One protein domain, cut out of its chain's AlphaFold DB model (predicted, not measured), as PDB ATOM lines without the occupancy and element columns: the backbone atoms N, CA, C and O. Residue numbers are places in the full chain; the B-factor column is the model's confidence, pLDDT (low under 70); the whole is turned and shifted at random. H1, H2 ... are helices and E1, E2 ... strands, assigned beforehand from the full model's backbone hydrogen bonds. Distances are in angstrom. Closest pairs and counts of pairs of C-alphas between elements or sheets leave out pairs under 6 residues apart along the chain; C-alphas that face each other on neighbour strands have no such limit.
ATOM      1  N   ILE A  27     392.832 313.813 342.254       98.25
ATOM      2  CA  ILE A  27     393.362 312.524 341.794       98.25
ATOM      3  C   ILE A  27     392.651 312.164 340.490       98.25
ATOM      4  O   ILE A  27     391.451 311.896 340.492       98.25
ATOM      5  N   PHE A  28     393.395 312.138 339.388       98.31
ATOM      6  CA  PHE A  28     392.944 311.573 338.117       98.31
ATOM      7  C   PHE A  28     393.541 310.174 337.974       98.31
ATOM      8  O   PHE A  28     394.740 310.001 338.189       98.31
ATOM      9  N   ALA A  29     392.739 309.173 337.617       98.38
ATOM     10  CA  ALA A  29     393.230 307.811 337.421       98.38
ATOM     11  C   ALA A  29     392.333 307.000 336.484       98.38
ATOM     12  O   ALA A  29     391.144 307.306 336.359       98.38
ATOM     13  N   SER A  30     392.903 305.961 335.868       98.44
ATOM     14  CA  SER A  30     392.146 304.966 335.107       98.44
ATOM     15  C   SER A  30     391.294 304.060 336.008       98.44
ATOM     16  O   SER A  30     391.480 303.973 337.224       98.44
ATOM     17  N   ASP A  31     390.356 303.358 335.377       98.12
ATOM     18  CA  ASP A  31     389.579 302.249 335.938       98.12
ATOM     19  C   ASP A  31     390.441 301.221 336.690       98.12
ATOM     20  O   ASP A  31     390.070 300.811 337.785       98.12
ATOM     21  N   GLY A  32     391.637 300.895 336.188       97.94
ATOM     22  CA  GLY A  32     392.589 299.997 336.856       97.94
ATOM     23  C   GLY A  32     392.964 300.387 338.297       97.94
ATOM     24  O   GLY A  32     393.332 299.508 339.081       97.94
ATOM     25  N   LEU A  33     392.816 301.668 338.677       98.56
ATOM     26  CA  LEU A  33     392.898 302.114 340.074       98.56
ATOM     27  C   LEU A  33     391.562 301.914 340.807       98.56
ATOM     28  O   LEU A  33     391.520 301.289 341.866       98.56
ATOM     29  N   TRP A  34     390.473 302.458 340.256       98.31
ATOM     30  CA  TRP A  34     389.161 302.525 340.918       98.31
ATOM     31  C   TRP A  34     388.464 301.165 341.062       98.31
ATOM     32  O   TRP A  34     387.641 300.994 341.959       98.31
ATOM     33  N   ASN A  35     388.836 300.185 340.236       97.31
ATOM     34  CA  ASN A  35     388.425 298.788 340.367       97.31
ATOM     35  C   ASN A  35     388.966 298.156 341.666       97.31
ATOM     36  O   ASN A  35     388.298 297.306 342.253       97.31
ATOM     37  N   MET A  36     390.151 298.581 342.132       97.88
ATOM     38  CA  MET A  36     390.829 298.040 343.322       97.88
ATOM     39  C   MET A  36     390.710 298.924 344.570       97.88
ATOM     40  O   MET A  36     390.702 298.409 345.687       97.88
ATOM     41  N   LEU A  37     390.655 300.251 344.412       98.06
ATOM     42  CA  LEU A  37     390.698 301.209 345.517       98.06
ATOM     43  C   LEU A  37     389.459 302.102 345.548       98.06
ATOM     44  O   LEU A  37     389.118 302.778 344.579       98.06
ATOM     45  N   SER A  38     388.828 302.185 346.722       98.25
ATOM     46  CA  SER A  38     387.791 303.183 346.976       98.25
ATOM     47  C   SER A  38     388.379 304.600 346.974       98.25
ATOM     48  O   SER A  38     389.519 304.819 347.391       98.25
ATOM     49  N   THR A  39     387.578 305.589 346.574       97.62
ATOM     50  CA  THR A  39     387.971 307.012 346.575       97.62
ATOM     51  C   THR A  39     388.466 307.483 347.945       97.62
ATOM     52  O   THR A  39     389.451 308.209 348.033       97.62
ATOM     53  N   GLN A  40     387.843 307.001 349.023       97.69
ATOM     54  CA  GLN A  40     388.247 307.288 350.402       97.69
ATOM     55  C   GLN A  40     389.597 306.651 350.771       97.69
ATOM     56  O   GLN A  40     390.390 307.272 351.474       97.69
ATOM     57  N   CYS A  41     389.894 305.439 350.284       97.56
ATOM     58  CA  CYS A  41     391.209 304.822 350.470       97.56
ATOM     59  C   CYS A  41     392.291 305.601 349.704       97.56
ATOM     60  O   CYS A  41     393.322 305.947 350.276       97.56
ATOM     61  N   ALA A  42     392.019 305.972 348.448       98.25
ATOM     62  CA  ALA A  42     392.945 306.753 347.632       98.25
ATOM     63  C   ALA A  42     393.282 308.119 348.263       98.25
ATOM     64  O   ALA A  42     394.456 308.470 348.379       98.25
ATOM     65  N   VAL A  43     392.279 308.865 348.747       97.56
ATOM     66  CA  VAL A  43     392.502 310.152 349.435       97.56
ATOM     67  C   VAL A  43     393.329 309.974 350.714       97.56
ATOM     68  O   VAL A  43     394.279 310.728 350.918       97.56
ATOM     69  N   LYS A  44     393.051 308.946 351.533       97.69
ATOM     70  CA  LYS A  44     393.871 308.625 352.719       97.69
ATOM     71  C   LYS A  44     395.330 308.322 352.358       97.69
ATOM     72  O   LYS A  44     396.228 308.775 353.061       97.69
ATOM     73  N   ILE A  45     395.570 307.591 351.264       97.88
ATOM     74  CA  ILE A  45     396.928 307.265 350.806       97.88
ATOM     75  C   ILE A  45     397.692 308.531 350.396       97.88
ATOM     76  O   ILE A  45     398.847 308.698 350.788       97.88
ATOM     77  N   VAL A  46     397.049 309.448 349.663       97.75
ATOM     78  CA  VAL A  46     397.660 310.736 349.288       97.75
ATOM     79  C   VAL A  46     397.917 311.615 350.514       97.75
ATOM     80  O   VAL A  46     398.998 312.187 350.618       97.75
ATOM     81  N   GLN A  47     396.976 311.682 351.460       96.25
ATOM     82  CA  GLN A  47     397.119 312.465 352.691       96.25
ATOM     83  C   GLN A  47     398.306 311.991 353.545       96.25
ATOM     84  O   GLN A  47     399.135 312.805 353.947       96.25
ATOM     85  N   ALA A  48     398.433 310.681 353.780       95.88
ATOM     86  CA  ALA A  48     399.548 310.124 354.549       95.88
ATOM     87  C   ALA A  48     400.904 310.338 353.847       95.88
ATOM     88  O   ALA A  48     401.902 310.643 354.499       95.88
ATOM     89  N   ALA A  49     400.938 310.237 352.513       95.38
ATOM     90  CA  ALA A  49     402.130 310.541 351.722       95.38
ATOM     91  C   ALA A  49     402.512 312.031 351.780       95.38
ATOM     92  O   ALA A  49     403.695 312.366 351.834       95.38
ATOM     93  N   GLU A  50     401.529 312.935 351.781       93.69
ATOM     94  CA  GLU A  50     401.748 314.374 351.946       93.69
ATOM     95  C   GLU A  50     402.348 314.692 353.327       93.69
ATOM     96  O   GLU A  50     403.343 315.413 353.403       93.69
ATOM     97  N   GLU A  51     401.815 314.095 354.397       92.94
ATOM     98  CA  GLU A  51     402.294 314.282 355.773       92.94
ATOM     99  C   GLU A  51     403.713 313.715 355.997       92.94
ATOM    100  O   GLU A  51     404.574 314.404 356.558       92.94
ATOM    101  N   GLU A  52     404.016 312.507 355.495       92.00
ATOM    102  CA  GLU A  52     405.379 311.947 355.548       92.00
ATOM    103  C   GLU A  52     406.370 312.849 354.789       92.00
ATOM    104  O   GLU A  52     407.475 313.114 355.272       92.00
ATOM    105  N   ASN A  53     405.965 313.396 353.638       91.62
ATOM    106  CA  ASN A  53     406.791 314.311 352.851       91.62
ATOM    107  C   ASN A  53     407.087 315.623 353.588       91.62
ATOM    108  O   ASN A  53     408.234 316.079 353.570       91.62
ATOM    109  N   GLU A  54     406.106 316.224 354.269       90.69
ATOM    110  CA  GLU A  54     406.340 317.404 355.114       90.69
ATOM    111  C   GLU A  54     407.372 317.114 356.208       90.69
ATOM    112  O   GLU A  54     408.329 317.878 356.383       90.69
ATOM    113  N   LYS A  55     407.229 315.975 356.898       89.12
ATOM    114  CA  LYS A  55     408.159 315.529 357.941       89.12
ATOM    115  C   LYS A  55     409.579 315.337 357.390       89.12
ATOM    116  O   LYS A  55     410.521 315.933 357.920       89.12
ATOM    117  N   ILE A  56     409.729 314.602 356.283       88.69
ATOM    118  CA  ILE A  56     411.017 314.364 355.604       88.69
ATOM    119  C   ILE A  56     411.685 315.684 355.189       88.69
ATOM    120  O   ILE A  56     412.901 315.831 355.347       88.69
ATOM    121  N   ILE A  57     410.924 316.668 354.695       87.62
ATOM    122  CA  ILE A  57     411.461 317.983 354.307       87.62
ATOM    123  C   ILE A  57     411.905 318.791 355.538       87.62
ATOM    124  O   ILE A  57     412.968 319.420 355.495       87.62
ATOM    125  N   LEU A  58     411.139 318.767 356.634       87.00
ATOM    126  CA  LEU A  58     411.414 319.538 357.854       87.00
ATOM    127  C   LEU A  58     412.582 318.988 358.682       87.00
ATOM    128  O   LEU A  58     413.415 319.768 359.146       87.00
ATOM    129  N   GLU A  59     412.663 317.668 358.854       84.94
ATOM    130  CA  GLU A  59     413.832 316.977 359.427       84.94
ATOM    131  C   GLU A  59     415.017 317.037 358.447       84.94
ATOM    132  O   GLU A  59     416.187 317.164 358.824       84.94
ATOM    133  N   GLY A  60     414.697 317.071 357.154       75.94
ATOM    134  CA  GLY A  60     415.597 317.468 356.092       75.94
ATOM    135  C   GLY A  60     416.406 316.322 355.509       75.94
ATOM    136  O   GLY A  60     417.622 316.477 355.370       75.94
ATOM    137  N   GLY A  61     415.745 315.205 355.194       66.31
ATOM    138  CA  GLY A  61     416.372 313.998 354.641       66.31
ATOM    139  C   GLY A  61     417.307 313.278 355.619       66.31
ATOM    140  O   GLY A  61     418.165 312.518 355.186       66.31
ATOM    141  N   LYS A  62     417.183 313.560 356.925       59.62
ATOM    142  CA  LYS A  62     417.940 312.914 358.013       59.62
ATOM    143  C   LYS A  62     417.080 312.018 358.917       59.62
ATOM    144  O   LYS A  62     417.588 311.533 359.926       59.62
ATOM    145  N   ALA A  63     415.814 311.797 358.557       53.81
ATOM    146  CA  ALA A  63     414.906 310.895 359.259       53.81
ATOM    147  C   ALA A  63     415.557 309.508 359.409       53.81
ATOM    148  O   ALA A  63     415.801 308.819 358.423       53.81
ATOM    149  N   ASN A  64     415.881 309.124 360.644       53.62
ATOM    150  CA  ASN A  64     416.499 307.841 361.003       53.62
ATOM    151  C   ASN A  64     417.830 307.529 360.275       53.62
ATOM    152  O   ASN A  64     418.145 306.366 360.038       53.62
ATOM    153  N   GLY A  65     418.608 308.546 359.879       54.88
ATOM    154  CA  GLY A  65     419.938 308.389 359.257       54.88
ATOM    155  C   GLY A  65     419.952 307.829 357.825       54.88
ATOM    156  O   GLY A  65     420.880 308.112 357.069       54.88
ATOM    157  N   THR A  66     418.909 307.106 357.418       57.06
ATOM    158  CA  THR A  66     418.670 306.713 356.028       57.06
ATOM    159  C   THR A  66     418.167 307.917 355.226       57.06
ATOM    160  O   THR A  66     417.322 308.690 355.674       57.06
ATOM    161  N   GLY A  67     418.697 308.107 354.015       64.12
ATOM    162  CA  GLY A  67     418.382 309.260 353.164       64.12
ATOM    163  C   GLY A  67     417.014 309.175 352.477       64.12
ATOM    164  O   GLY A  67     416.958 309.323 351.254       64.12
ATOM    165  N   LYS A  68     415.935 308.902 353.233       75.44
ATOM    166  CA  LYS A  68     414.558 308.779 352.720       75.44
ATOM    167  C   LYS A  68     414.220 309.963 351.806       75.44
ATOM    168  O   LYS A  68     414.275 311.123 352.216       75.44
ATOM    169  N   GLN A  69     413.885 309.648 350.557       82.38
ATOM    170  CA  GLN A  69     413.386 310.617 349.585       82.38
ATOM    171  C   GLN A  69     411.886 310.857 349.808       82.38
ATOM    172  O   GLN A  69     411.211 309.956 350.306       82.38
ATOM    173  N   PRO A  70     411.343 312.024 349.417       86.06
ATOM    174  CA  PRO A  70     409.902 312.237 349.398       86.06
ATOM    175  C   PRO A  70     409.187 311.193 348.525       86.06
ATOM    176  O   PRO A  70     409.569 310.955 347.376       86.06
ATOM    177  N   ASN A  71     408.136 310.590 349.068       91.62
ATOM    178  CA  ASN A  71     407.320 309.586 348.403       91.62
ATOM    179  C   ASN A  71     406.384 310.229 347.370       91.62
ATOM    180  O   ASN A  71     405.706 311.220 347.642       91.62
ATOM    181  N   ASN A  72     406.315 309.649 346.169       95.94
ATOM    182  CA  ASN A  72     405.401 310.105 345.121       95.94
ATOM    183  C   ASN A  72     403.986 309.535 345.380       95.94
ATOM    184  O   ASN A  72     403.822 308.311 345.314       95.94
ATOM    185  N   PRO A  73     402.956 310.372 345.626       97.38
ATOM    186  CA  PRO A  73     401.613 309.897 345.962       97.38
ATOM    187  C   PRO A  73     400.960 309.104 344.822       97.38
ATOM    188  O   PRO A  73     400.309 308.095 345.081       97.38
ATOM    189  N   SER A  74     401.184 309.485 343.558       98.25
ATOM    190  CA  SER A  74     400.694 308.731 342.395       98.25
ATOM    191  C   SER A  74     401.303 307.327 342.337       98.25
ATOM    192  O   SER A  74     400.613 306.375 341.984       98.25
ATOM    193  N   LYS A  75     402.584 307.173 342.715       97.62
ATOM    194  CA  LYS A  75     403.230 305.852 342.780       97.62
ATOM    195  C   LYS A  75     402.639 304.994 343.899       97.62
ATOM    196  O   LYS A  75     402.318 303.842 343.637       97.62
ATOM    197  N   LEU A  76     402.446 305.544 345.099       97.88
ATOM    198  CA  LEU A  76     401.851 304.796 346.216       97.88
ATOM    199  C   LEU A  76     400.430 304.301 345.896       97.88
ATOM    200  O   LEU A  76     400.074 303.187 346.273       97.88
ATOM    201  N   LEU A  77     399.645 305.083 345.147       98.50
ATOM    202  CA  LEU A  77     398.336 304.665 344.635       98.50
ATOM    203  C   LEU A  77     398.434 303.492 343.642       98.50
ATOM    204  O   LEU A  77     397.699 302.515 343.783       98.50
ATOM    205  N   VAL A  78     399.359 303.557 342.675       98.38
ATOM    206  CA  VAL A  78     399.610 302.454 341.725       98.38
ATOM    207  C   VAL A  78     400.088 301.197 342.456       98.38
ATOM    208  O   VAL A  78     399.553 300.118 342.217       98.38
ATOM    209  N   ASP A  79     401.048 301.321 343.374       98.19
ATOM    210  CA  ASP A  79     401.596 300.194 344.135       98.19
ATOM    211  C   ASP A  79     400.514 299.512 344.996       98.19
ATOM    212  O   ASP A  79     400.454 298.284 345.054       98.19
ATOM    213  N   ALA A  80     399.621 300.291 345.619       98.12
ATOM    214  CA  ALA A  80     398.503 299.770 346.405       98.12
ATOM    215  C   ALA A  80     397.460 299.031 345.541       98.12
ATOM    216  O   ALA A  80     397.001 297.956 345.927       98.12
ATOM    217  N   ALA A  81     397.121 299.547 344.355       98.19
ATOM    218  CA  ALA A  81     396.222 298.842 343.439       98.19
ATOM    219  C   ALA A  81     396.865 297.576 342.851       98.19
ATOM    220  O   ALA A  81     396.221 296.530 342.825       98.19
ATOM    221  N   LEU A  82     398.141 297.621 342.445       97.75
ATOM    222  CA  LEU A  82     398.878 296.438 341.977       97.75
ATOM    223  C   LEU A  82     398.983 295.355 343.059       97.75
ATOM    224  O   LEU A  82     398.865 294.169 342.748       97.75
ATOM    225  N   LYS A  83     399.145 295.752 344.328       97.75
ATOM    226  CA  LYS A  83     399.082 294.838 345.472       97.75
ATOM    227  C   LYS A  83     397.718 294.145 345.558       97.75
ATOM    228  O   LYS A  83     397.693 292.923 345.639       97.75
ATOM    229  N   HIS A  84     396.605 294.875 345.479       97.62
ATOM    230  CA  HIS A  84     395.270 294.264 345.529       97.62
ATOM    231  C   HIS A  84     394.960 293.384 344.305       97.62
ATOM    232  O   HIS A  84     394.428 292.288 344.474       97.62
ATOM    233  N   TRP A  85     395.374 293.785 343.096       97.69
ATOM    234  CA  TRP A  85     395.297 292.934 341.898       97.69
ATOM    235  C   TRP A  85     396.002 291.583 342.120       97.69
ATOM    236  O   TRP A  85     395.446 290.528 341.806       97.69
ATOM    237  N   PHE A  86     397.199 291.611 342.718       97.62
ATOM    238  CA  PHE A  86     397.975 290.417 343.065       97.62
ATOM    239  C   PHE A  86     397.340 289.589 344.198       97.62
ATOM    240  O   PHE A  86     397.256 288.368 344.079       97.62
ATOM    241  N   GLU A  87     396.852 290.226 345.267       97.69
ATOM    242  CA  GLU A  87     396.180 289.562 346.400       97.69
ATOM    243  C   GLU A  87     394.900 288.822 345.979       97.69
ATOM    244  O   GLU A  87     394.603 287.752 346.509       97.69
ATOM    245  N   LEU A  88     394.171 289.350 344.990       97.19
ATOM    246  CA  LEU A  88     393.002 288.697 344.390       97.19
ATOM    247  C   LEU A  88     393.370 287.600 343.368       97.19
ATOM    248  O   LEU A  88     392.481 286.924 342.852       97.19
ATOM    249  N   GLY A  89     394.656 287.420 343.046       97.00
ATOM    250  CA  GLY A  89     395.119 286.492 342.009       97.00
ATOM    251  C   GLY A  89     394.675 286.875 340.591       97.00
ATOM    252  O   GLY A  89     394.641 286.025 339.700       97.00
ATOM    253  N   MET A  90     394.299 288.138 340.381       96.56
ATOM    254  CA  MET A  90     393.746 288.645 339.129       96.56
ATOM    255  C   MET A  90     394.840 289.257 338.245       96.56
ATOM    256  O   MET A  90     395.874 289.733 338.713       96.56
ATOM    257  N   ARG A  91     394.611 289.270 336.927       97.31
ATOM    258  CA  ARG A  91     395.466 290.016 335.997       97.31
ATOM    259  C   ARG A  91     395.221 291.513 336.205       97.31
ATOM    260  O   ARG A  91     394.100 291.957 336.002       97.31
ATOM    261  N   ALA A  92     396.269 292.261 336.540       97.31
ATOM    262  CA  ALA A  92     396.192 293.711 336.686       97.31
ATOM    263  C   ALA A  92     395.874 294.431 335.362       97.31
ATOM    264  O   ALA A  92     396.437 294.095 334.312       97.31
ATOM    265  N   ASP A  93     395.022 295.452 335.452       97.00
ATOM    266  CA  ASP A  93     394.698 296.373 334.360       97.00
ATOM    267  C   ASP A  93     395.746 297.489 334.193       97.00
ATOM    268  O   ASP A  93     396.572 297.758 335.075       97.00
ATOM    269  N   ASN A  94     395.684 298.183 333.050       98.00
ATOM    270  CA  ASN A  94     396.528 299.338 332.733       98.00
ATOM    271  C   ASN A  94     396.241 300.511 333.691       98.00
ATOM    272  O   ASN A  94     395.405 301.380 333.434       98.00
ATOM    273  N   THR A  95     396.960 300.533 334.808       98.12
ATOM    274  CA  THR A  95     396.744 301.479 335.907       98.12
ATOM    275  C   THR A  95     397.601 302.732 335.713       98.12
ATOM    276  O   THR A  95     398.828 302.667 335.781       98.12
ATOM    277  N   SER A  96     396.964 303.880 335.479       98.25
ATOM    278  CA  SER A  96     397.617 305.191 335.375       98.25
ATOM    279  C   SER A  96     397.014 306.169 336.384       98.25
ATOM    280  O   SER A  96     395.814 306.132 336.649       98.25
ATOM    281  N   VAL A  97     397.855 307.017 336.990       98.56
ATOM    282  CA  VAL A  97     397.464 307.936 338.075       98.56
ATOM    283  C   VAL A  97     398.226 309.255 337.962       98.56
ATOM    284  O   VAL A  97     399.449 309.263 337.805       98.56
ATOM    285  N   VAL A  98     397.510 310.370 338.102       98.44
ATOM    286  CA  VAL A  98     398.049 311.729 338.199       98.44
ATOM    287  C   VAL A  98     397.419 312.425 339.404       98.44
ATOM    288  O   VAL A  98     396.246 312.799 339.381       98.44
ATOM    289  N   THR A  99     398.214 312.625 340.452       97.94
ATOM    290  CA  THR A  99     397.834 313.400 341.636       97.94
ATOM    291  C   THR A  99     398.342 314.837 341.516       97.94
ATOM    292  O   THR A  99     399.542 315.068 341.365       97.94
ATOM    293  N   VAL A 100     397.433 315.808 341.612       96.75
ATOM    294  CA  VAL A 100     397.732 317.246 341.665       96.75
ATOM    295  C   VAL A 100     397.534 317.723 343.099       96.75
ATOM    296  O   VAL A 100     396.431 317.605 343.625       96.75
ATOM    297  N   MET A 101     398.576 318.269 343.727       94.88
ATOM    298  CA  MET A 101     398.478 318.875 345.062       94.88
ATOM    299  C   MET A 101     398.069 320.348 344.952       94.88
ATOM    300  O   MET A 101     398.480 321.040 344.020       94.88
ATOM    301  N   LEU A 102     397.254 320.815 345.895       93.94
ATOM    302  CA  LEU A 102     396.698 322.167 345.937       93.94
ATOM    303  C   LEU A 102     397.181 322.879 347.205       93.94
ATOM    304  O   LEU A 102     396.663 322.651 348.301       93.94
ATOM    305  N   ASP A 103     398.172 323.754 347.041       90.50
ATOM    306  CA  ASP A 103     398.648 324.616 348.123       90.50
ATOM    307  C   ASP A 103     397.582 325.674 348.491       90.50
ATOM    308  O   ASP A 103     396.913 326.221 347.606       90.50
ATOM    309  N   PRO A 104     397.417 326.005 349.787       88.50
ATOM    310  CA  PRO A 104     396.565 327.112 350.216       88.50
ATOM    311  C   PRO A 104     397.143 328.471 349.762       88.50
ATOM    312  O   PRO A 104     398.349 328.578 349.532       88.50
ATOM    313  N   PRO A 105     396.324 329.537 349.658       86.69
ATOM    314  CA  PRO A 105     396.778 330.842 349.178       86.69
ATOM    315  C   PRO A 105     397.877 331.435 350.074       86.69
ATOM    316  O   PRO A 105     397.651 331.740 351.244       86.69
ATOM    317  N   GLY A 106     399.064 331.628 349.500       90.12
ATOM    318  CA  GLY A 106     400.251 332.131 350.188       90.12
ATOM    319  C   GLY A 106     401.531 331.827 349.400       90.12
ATOM    320  O   GLY A 106     401.453 331.510 348.210       90.12
ATOM    321  N   PRO A 107     402.715 331.914 350.036       89.94
ATOM    322  CA  PRO A 107     403.943 331.338 349.492       89.94
ATOM    323  C   PRO A 107     403.787 329.816 349.324       89.94
ATOM    324  O   PRO A 107     403.125 329.194 350.161       89.94
ATOM    325  N   PRO A 108     404.402 329.197 348.300       89.00
ATOM    326  CA  PRO A 108     404.267 327.766 348.056       89.00
ATOM    327  C   PRO A 108     404.766 326.954 349.255       89.00
ATOM    328  O   PRO A 108     405.748 327.309 349.917       89.00
ATOM    329  N   LYS A 109     404.109 325.826 349.527       88.75
ATOM    330  CA  LYS A 109     404.330 324.995 350.719       88.75
ATOM    331  C   LYS A 109     405.789 324.554 350.849       88.75
ATOM    332  O   LYS A 109     406.341 324.551 351.946       88.75
ATOM    333  N   SER A 110     406.452 324.276 349.728       87.25
ATOM    334  CA  SER A 110     407.885 323.960 349.664       87.25
ATOM    335  C   SER A 110     408.791 325.086 350.189       87.25
ATOM    336  O   SER A 110     409.753 324.801 350.905       87.25
ATOM    337  N   GLU A 111     408.478 326.357 349.911       90.44
ATOM    338  CA  GLU A 111     409.202 327.519 350.446       90.44
ATOM    339  C   GLU A 111     408.949 327.672 351.950       90.44
ATOM    340  O   GLU A 111     409.890 327.870 352.724       90.44
ATOM    341  N   VAL A 112     407.695 327.511 352.387       91.75
ATOM    342  CA  VAL A 112     407.318 327.580 353.808       91.75
ATOM    343  C   VAL A 112     408.054 326.507 354.618       91.75
ATOM    344  O   VAL A 112     408.670 326.824 355.639       91.75
ATOM    345  N   LEU A 113     408.064 325.255 354.148       89.06
ATOM    346  CA  LEU A 113     408.777 324.143 354.784       89.06
ATOM    347  C   LEU A 113     410.299 324.356 354.771       89.06
ATOM    348  O   LEU A 113     410.961 324.120 355.784       89.06
ATOM    349  N   LEU A 114     410.871 324.862 353.670       89.00
ATOM    350  CA  LEU A 114     412.296 325.200 353.588       89.00
ATOM    351  C   LEU A 114     412.672 326.300 354.593       89.00
ATOM    352  O   LEU A 114     413.653 326.156 355.327       89.00
ATOM    353  N   ARG A 115     411.868 327.364 354.691       90.06
ATOM    354  CA  ARG A 115     412.053 328.444 355.670       90.06
ATOM    355  C   ARG A 115     411.939 327.922 357.102       90.06
ATOM    356  O   ARG A 115     412.782 328.258 357.931       90.06
ATOM    357  N   GLN A 116     410.960 327.064 357.398       90.31
ATOM    358  CA  GLN A 116     410.845 326.409 358.705       90.31
ATOM    359  C   GLN A 116     412.072 325.544 359.029       90.31
ATOM    360  O   GLN A 116     412.608 325.651 360.130       90.31
ATOM    361  N   ARG A 117     412.565 324.735 358.081       88.06
ATOM    362  CA  ARG A 117     413.784 323.917 358.228       88.06
ATOM    363  C   ARG A 117     415.019 324.775 358.519       88.06
ATOM    364  O   ARG A 117     415.813 324.422 359.390       88.06
ATOM    365  N   VAL A 118     415.180 325.903 357.823       89.25
ATOM    366  CA  VAL A 118     416.272 326.859 358.076       89.25
ATOM    367  C   VAL A 118     416.139 327.472 359.471       89.25
ATOM    368  O   VAL A 118     417.091 327.415 360.241       89.25
ATOM    369  N   MET A 119     414.955 327.963 359.857       87.56
ATOM    370  CA  MET A 119     414.736 328.526 361.198       87.56
ATOM    371  C   MET A 119     414.935 327.491 362.319       87.56
ATOM    372  O   MET A 119     415.501 327.834 363.350       87.56
ATOM    373  N   LYS A 120     414.551 326.220 362.119       85.94
ATOM    374  CA  LYS A 120     414.831 325.121 363.065       85.94
ATOM    375  C   LYS A 120     416.336 324.891 363.264       85.94
ATOM    376  O   LYS A 120     416.743 324.596 364.378       85.94
ATOM    377  N   ARG A 121     417.153 325.055 362.214       83.88
ATOM    378  CA  ARG A 121     418.626 324.927 362.263       83.88
ATOM    379  C   ARG A 121     419.353 326.165 362.797       83.88
ATOM    380  O   ARG A 121     420.506 326.044 363.188       83.88
ATOM    381  N   LEU A 122     418.708 327.332 362.770       84.81
ATOM    382  CA  LEU A 122     419.251 328.598 363.277       84.81
ATOM    383  C   LEU A 122     418.853 328.896 364.730       84.81
ATOM    384  O   LEU A 122     419.272 329.920 365.264       84.81
ATOM    385  N   ARG A 123     418.061 328.032 365.378       79.25
ATOM    386  CA  ARG A 123     417.901 328.095 366.834       79.25
ATOM    387  C   ARG A 123     419.267 327.823 367.477       79.25
ATOM    388  O   ARG A 123     419.863 326.797 367.138       79.25
TER     389      ARG A 123
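AT A GLANCE: This is residues 27 to 123 of the 440 residues of the protein "PPM-type phosphatase domain-containing protein" of Araneus ventricosus (UniProt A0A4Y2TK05). A small antiparallel sheet, E1 and E2, and H3 gather by residues 39 to 50 of the long helix H2, with short H1 on H3; H4 packs on H2 residues 54 to 59. Residues 102 to 108 stick out. The 97 printed residues run E1 H1 H2 H3 E2 H4, mostly helix, loose, radius of gyration of the C-alphas 16.4 A, spans 54 by 34 by 18 A.

IN THESE COORDINATES: E1 is residues 27 to 29, from C-alpha 27 at (393.362, 312.524, 341.794); E2 is 97 to 101. H1 is 31 to 34, H2 39 to 59, 30.5 A, H3 73 to 87, 21.1 A, and H4 109 to 121, 18.4 A, ending at C-alpha 121 (418.626, 324.927, 362.263).

HOW THE PARTS SIT: E1 and E2 are antiparallel, with N 28 and O 98 2.9 A apart, within hydrogen-bond range. The closest C-alphas of H3 and E2, Ser 74 and Val 97, are 5.5 A apart. H3 residues 77 to 81 touch H1, closest C-alphas Leu 33 and Ala 81, 5.8 A. H3 residues 73 to 77 touch H2 residues 42 to 50, closest C-alphas Val 46 and Pro 73, 5.2 A, at a steep tilt of 50 degrees, opposite ways. H4 residues 113 to 117 touch H2 residues 54 to 59, closest C-alphas Leu 58 and Arg 117, 5.0 A. H3 and H4 are apart. In H2, H3 and H4 every O i to N i+4 pair is within hydrogen-bond range; H1 is too short for one.

THE WHOLE: C-alphas Met 90 and Arg 123, the two farthest apart, are 53.9 A apart. The printed part has no cut. The H2 to H3 link is long; within it residues 61 to 67 have pLDDT under 70.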